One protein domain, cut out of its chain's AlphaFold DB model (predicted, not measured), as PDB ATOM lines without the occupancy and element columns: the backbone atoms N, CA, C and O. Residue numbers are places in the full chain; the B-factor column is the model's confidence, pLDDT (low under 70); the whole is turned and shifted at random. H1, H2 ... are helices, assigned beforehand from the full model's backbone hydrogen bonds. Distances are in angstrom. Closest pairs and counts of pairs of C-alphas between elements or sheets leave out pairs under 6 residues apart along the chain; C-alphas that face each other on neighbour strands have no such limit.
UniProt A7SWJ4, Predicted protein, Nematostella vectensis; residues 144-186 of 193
ATOM      1  N   LYS A 144      31.573  30.906  27.226       93.81
ATOM      2  CA  LYS A 144      30.599  31.554  28.114       93.81
ATOM      3  C   LYS A 144      30.007  30.564  29.123       93.81
ATOM      4  O   LYS A 144      29.815  30.911  30.287       93.81
ATOM      5  N   ASP A 145      29.759  29.328  28.700       92.94
ATOM      6  CA  ASP A 145      29.176  28.290  29.543       92.94
ATOM      7  C   ASP A 145      30.245  27.630  30.417       92.94
ATOM      8  O   ASP A 145      29.984  27.344  31.585       92.94
ATOM      9  N   LEU A 146      31.485  27.512  29.925       91.19
ATOM     10  CA  LEU A 146      32.642  27.162  30.756       91.19
ATOM     11  C   LEU A 146      32.853  28.175  31.885       91.19
ATOM     12  O   LEU A 146      33.093  27.773  33.025       91.19
ATOM     13  N   LYS A 147      32.731  29.479  31.604       91.75
ATOM     14  CA  LYS A 147      32.806  30.529  32.632       91.75
ATOM     15  C   LYS A 147      31.709  30.354  33.682       91.75
ATOM     16  O   LYS A 147      32.033  30.298  34.863       91.75
ATOM     17  N   LYS A 148      30.449  30.166  33.266       93.88
ATOM     18  CA  LYS A 148      29.326  29.913  34.191       93.88
ATOM     19  C   LYS A 148      29.547  28.676  35.061       93.88
ATOM     20  O   LYS A 148      29.268  28.717  36.255       93.88
ATOM     21  N   LEU A 149      30.047  27.582  34.479       91.06
ATOM     22  CA  LEU A 149      30.363  26.356  35.214       91.06
ATOM     23  C   LEU A 149      31.429  26.615  36.282       91.06
ATOM     24  O   LEU A 149      31.228  26.237  37.437       91.06
ATOM     25  N   LYS A 150      32.515  27.312  35.921       86.50
ATOM     26  CA  LYS A 150      33.611  27.662  36.840       86.50
ATOM     27  C   LYS A 150      33.169  28.579  37.981       86.50
ATOM     28  O   LYS A 150      33.658  28.423  39.091       86.50
ATOM     29  N   THR A 151      32.244  29.505  37.732       90.44
ATOM     30  CA  THR A 151      31.711  30.416  38.762       90.44
ATOM     31  C   THR A 151      30.539  29.824  39.550       90.44
ATOM     32  O   THR A 151      30.000  30.476  40.441       90.44
ATOM     33  N   SER A 152      30.087  28.614  39.215       92.94
ATOM     34  CA  SER A 152      28.958  27.980  39.893       92.94
ATOM     35  C   SER A 152      29.369  27.353  41.227       92.94
ATOM     36  O   SER A 152      30.456  26.793  41.364       92.94
ATOM     37  N   LYS A 153      28.433  27.307  42.184       92.25
ATOM     38  CA  LYS A 153      28.601  26.542  43.435       92.25
ATOM     39  C   LYS A 153      28.855  25.046  43.196       92.25
ATOM     40  O   LYS A 153      29.376  24.357  44.063       92.25
ATOM     41  N   ALA A 154      28.483  24.519  42.025       90.75
ATOM     42  CA  ALA A 154      28.641  23.103  41.710       90.75
ATOM     43  C   ALA A 154      30.108  22.685  41.531       90.75
ATOM     44  O   ALA A 154      30.425  21.528  41.816       90.75
ATOM     45  N   LEU A 155      30.972  23.603  41.079       93.12
ATOM     46  CA  LEU A 155      32.410  23.381  40.890       93.12
ATOM     47  C   LEU A 155      33.262  24.232  41.845       93.12
ATOM     48  O   LEU A 155      34.469  24.354  41.638       93.12
ATOM     49  N   SER A 156      32.670  24.835  42.879       91.00
ATOM     50  CA  SER A 156      33.446  25.667  43.798       91.00
ATOM     51  C   SER A 156      34.415  24.813  44.629       91.00
ATOM     52  O   SER A 156      34.147  23.635  44.880       91.00
ATOM     53  N   PRO A 157      35.553  25.363  45.071       90.25
ATOM     54  CA  PRO A 157      36.475  24.652  45.953       90.25
ATOM     55  C   PRO A 157      36.012  24.623  47.421       90.25
ATOM     56  O   PRO A 157      36.672  24.000  48.245       90.25
ATOM     57  N   ASP A 158      34.888  25.269  47.751       92.69
ATOM     58  CA  ASP A 158      34.496  25.571  49.138       92.69
ATOM     59  C   ASP A 158      34.015  24.351  49.928       92.69
ATOM     60  O   ASP A 158      34.028  24.353  51.156       92.69
ATOM     61  N   THR A 159      33.562  23.300  49.237       94.12
ATOM     62  CA  THR A 159      33.133  22.050  49.873       94.12
ATOM     63  C   THR A 159      33.880  20.860  49.277       94.12
ATOM     64  O   THR A 159      34.153  20.846  48.072       94.12
ATOM     65  N   PRO A 160      34.138  19.796  50.059       93.75
ATOM     66  CA  PRO A 160      34.755  18.581  49.529       93.75
ATOM     67  C   PRO A 160      34.004  17.997  48.319       93.75
ATOM     68  O   PRO A 160      34.618  17.517  47.368       93.75
ATOM     69  N   SER A 161      32.667  18.064  48.316       92.94
ATOM     70  CA  SER A 161      31.853  17.544  47.211       92.94
ATOM     71  C   SER A 161      31.946  18.385  45.937       92.94
ATOM     72  O   SER A 161      32.001  17.820  44.843       92.94
ATOM     73  N   SER A 162      31.951  19.714  46.047       92.94
ATOM     74  CA  SER A 162      32.087  20.609  44.891       92.94
ATOM     75  C   SER A 162      33.511  20.583  44.327       92.94
ATOM     76  O   SER A 162      33.677  20.519  43.108       92.94
ATOM     77  N   LEU A 163      34.528  20.464  45.190       92.31
ATOM     78  CA  LEU A 163      35.913  20.236  44.778       92.31
ATOM     79  C   LEU A 163      36.063  18.915  44.010       92.31
ATOM     80  O   LEU A 163      36.663  18.891  42.937       92.31
ATOM     81  N   LEU A 164      35.464  17.821  44.501       91.44
ATOM     82  CA  LEU A 164      35.482  16.530  43.803       91.44
ATOM     83  C   LEU A 164      34.861  16.626  42.401       91.44
ATOM     84  O   LEU A 164      35.416  16.089  41.442       91.44
ATOM     85  N   ARG A 165      33.727  17.325  42.259       92.12
ATOM     86  CA  ARG A 165      33.078  17.557  40.955       92.12
ATOM     87  C   ARG A 165      33.947  18.400  40.029       92.12
ATOM     88  O   ARG A 165      34.001  18.107  38.838       92.12
ATOM     89  N   ASN A 166      34.636  19.403  40.567       92.00
ATOM     90  CA  ASN A 166      35.560  20.256  39.826       92.00
ATOM     91  C   ASN A 166      36.752  19.457  39.274       92.00
ATOM     92  O   ASN A 166      36.993  19.444  38.065       92.00
ATOM     93  N   VAL A 167      37.426  18.683  40.130       89.75
ATOM     94  CA  VAL A 167      38.519  17.790  39.713       89.75
ATOM     95  C   VAL A 167      38.031  16.789  38.667       89.75
ATOM     96  O   VAL A 167      38.666  16.617  37.627       89.75
ATOM     97  N   TRP A 168      36.875  16.160  38.899       87.69
ATOM     98  CA  TRP A 168      36.281  15.229  37.941       87.69
ATOM     99  C   TRP A 168      35.995  15.896  36.588       87.69
ATOM    100  O   TRP A 168      36.347  15.339  35.547       87.69
ATOM    101  N   PHE A 169      35.422  17.102  36.588       89.38
ATOM    102  CA  PHE A 169      35.145  17.870  35.376       89.38
ATOM    103  C   PHE A 169      36.423  18.147  34.575       89.38
ATOM    104  O   PHE A 169      36.462  17.846  33.382       89.38
ATOM    105  N   HIS A 170      37.490  18.632  35.220       88.12
ATOM    106  CA  HIS A 170      38.770  18.881  34.552       88.12
ATOM    107  C   HIS A 170      39.411  17.606  34.003       88.12
ATOM    108  O   HIS A 170      39.900  17.606  32.873       88.12
ATOM    109  N   VAL A 171      39.366  16.505  34.758       86.50
ATOM    110  CA  VAL A 171      39.912  15.222  34.298       86.50
ATOM    111  C   VAL A 171      39.191  14.744  33.037       86.50
ATOM    112  O   VAL A 171      39.829  14.291  32.086       86.50
ATOM    113  N   VAL A 172      37.863  14.862  32.995       85.69
ATOM    114  CA  VAL A 172      37.071  14.463  31.825       85.69
ATOM    115  C   VAL A 172      37.298  15.403  30.643       85.69
ATOM    116  O   VAL A 172      37.457  14.920  29.520       85.69
ATOM    117  N   LEU A 173      37.334  16.715  30.887       86.19
ATOM    118  CA  LEU A 173      37.481  17.735  29.850       86.19
ATOM    119  C   LEU A 173      38.849  17.663  29.160       86.19
ATOM    120  O   LEU A 173      38.907  17.699  27.935       86.19
ATOM    121  N   HIS A 174      39.935  17.530  29.927       85.06
ATOM    122  CA  HIS A 174      41.298  17.599  29.389       85.06
ATOM    123  C   HIS A 174      41.864  16.238  28.980       85.06
ATOM    124  O   HIS A 174      42.521  16.142  27.949       85.06
ATOM    125  N   PHE A 175      41.581  15.162  29.725       80.50
ATOM    126  CA  PHE A 175      42.122  13.834  29.398       80.50
ATOM    127  C   PHE A 175      41.178  12.976  28.558       80.50
ATOM    128  O   PHE A 175      41.513  11.838  28.228       80.50
ATOM    129  N   CYS A 176      39.984  13.485  28.226       71.19
ATOM    130  CA  CYS A 176      39.001  12.800  27.389       71.19
ATOM    131  C   CYS A 176      38.706  11.354  27.840       71.19
ATOM    132  O   CYS A 176      38.354  10.506  27.014       71.19
ATOM    133  N   ARG A 177      38.846  11.033  29.140       69.19
ATOM    134  CA  ARG A 177      38.618   9.670  29.639       69.19
ATOM    135  C   ARG A 177      37.135   9.322  29.558       69.19
ATOM    136  O   ARG A 177      36.310   9.776  30.354       69.19
ATOM    137  N   ARG A 178      36.808   8.498  28.562       63.38
ATOM    138  CA  ARG A 178      35.450   8.030  28.281       63.38
ATOM    139  C   ARG A 178      35.102   6.815  29.138       63.38
ATOM    140  O   ARG A 178      35.924   5.929  29.338       63.38
ATOM    141  N   GLY A 179      33.839   6.752  29.550       66.62
ATOM    142  CA  GLY A 179      33.247   5.572  30.176       66.62
ATOM    143  C   GLY A 179      33.317   5.569  31.703       66.62
ATOM    144  O   GLY A 179      34.290   5.997  32.318       66.62
ATOM    145  N   ARG A 180      32.249   5.051  32.315       67.56
ATOM    146  CA  ARG A 180      32.070   4.971  33.772       67.56
ATOM    147  C   ARG A 180      33.167   4.147  34.455       67.56
ATOM    148  O   ARG A 180      33.628   4.519  35.528       67.56
ATOM    149  N   GLU A 181      33.578   3.044  33.837       67.75
ATOM    150  CA  GLU A 181      34.573   2.115  34.394       67.75
ATOM    151  C   GLU A 181      35.970   2.728  34.438       67.75
ATOM    152  O   GLU A 181      36.603   2.727  35.492       67.75
ATOM    153  N   GLY A 182      36.411   3.356  33.341       71.38
ATOM    154  CA  GLY A 182      37.720   4.009  33.275       71.38
ATOM    155  C   GLY A 182      37.874   5.168  34.265       71.38
ATOM    156  O   GLY A 182      38.980   5.436  34.727       71.38
ATOM    157  N   GLN A 183      36.772   5.833  34.623       75.56
ATOM    158  CA  GLN A 183      36.768   6.882  35.645       75.56
ATOM    159  C   GLN A 183      36.775   6.309  37.069       75.56
ATOM    160  O   GLN A 183      37.491   6.823  37.921       75.56
ATOM    161  N   ARG A 184      36.022   5.233  37.336       77.00
ATOM    162  CA  ARG A 184      35.973   4.593  38.666       77.00
ATOM    163  C   ARG A 184      37.267   3.880  39.042       77.00
ATOM    164  O   ARG A 184      37.639   3.879  40.206       77.00
ATOM    165  N   ALA A 185      37.938   3.279  38.064       79.44
ATOM    166  CA  ALA A 185      39.190   2.561  38.275       79.44
ATOM    167  C   ALA A 185      40.429   3.477  38.247       79.44
ATOM    168  O   ALA A 185      41.560   2.983  38.244       79.44
ATOM    169  N   LEU A 186      40.248   4.804  38.192       78.12
ATOM    170  CA  LEU A 186      41.354   5.751  38.123       78.12
ATOM    171  C   LEU A 186      42.143   5.744  39.439       78.12
ATOM    172  O   LEU A 186      41.652   6.162  40.483       78.12
TER     173      LEU A 186
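Overview. This is residues 144 to 186 of the 193 residues of the protein "Predicted protein" of Nematostella vectensis (UniProt A7SWJ4). Three separate helices make a loose, flat zigzag: the short H1 runs one way, the chain folds back through the long H2 in the middle, and it turns again into the small H3 on the far side of H2. Loops make the two turns, and no helix touches another. The printed part has 43 residues with three named helices in the order H1, H2, H3 and no named strand, so its class is all helix. It is only just loose, close to compact, with a radius of gyration of the C-alphas of 11.2 A, and its C-alphas span 28 by 24 by 12 A.

Arrangement. Start at H1, residues 144 to 150, and go on through the short link of residues 151 to 159 to H2, residues 160 to 175. H1 and H2 are apart, but only just, with their closest C-alphas 8.2 A from each other. The tight link of residues 176 to 179 then brings you to H3, residues 180 to 184. H2 and H3 are also only just apart, at 8.5 A between their closest C-alphas. H1 and H3 are apart. In the backbones of H1, H2 and H3, you will find every O i to N i+4 pair within hydrogen-bond range.

Along the chain. Find C-alpha 144 at (30.599, 31.554, 28.114); from there H1 runs 10.0 A to C-alpha 150. Look next for C-alpha 160 at (34.755, 18.581, 49.529), where H2 begins its 22.0 A. H3, 6.3 A long, ends at C-alpha 184, at (35.973, 4.593, 38.666).

Size, cuts and confidence. The C-alphas of Lys 144 and Ala 185, the two farthest apart, are 31.9 A from each other. The printed part has no cut, and neither link is long. The mean pLDDT of the printed part is 85.6; look at residues 177 to 181 for values under 70.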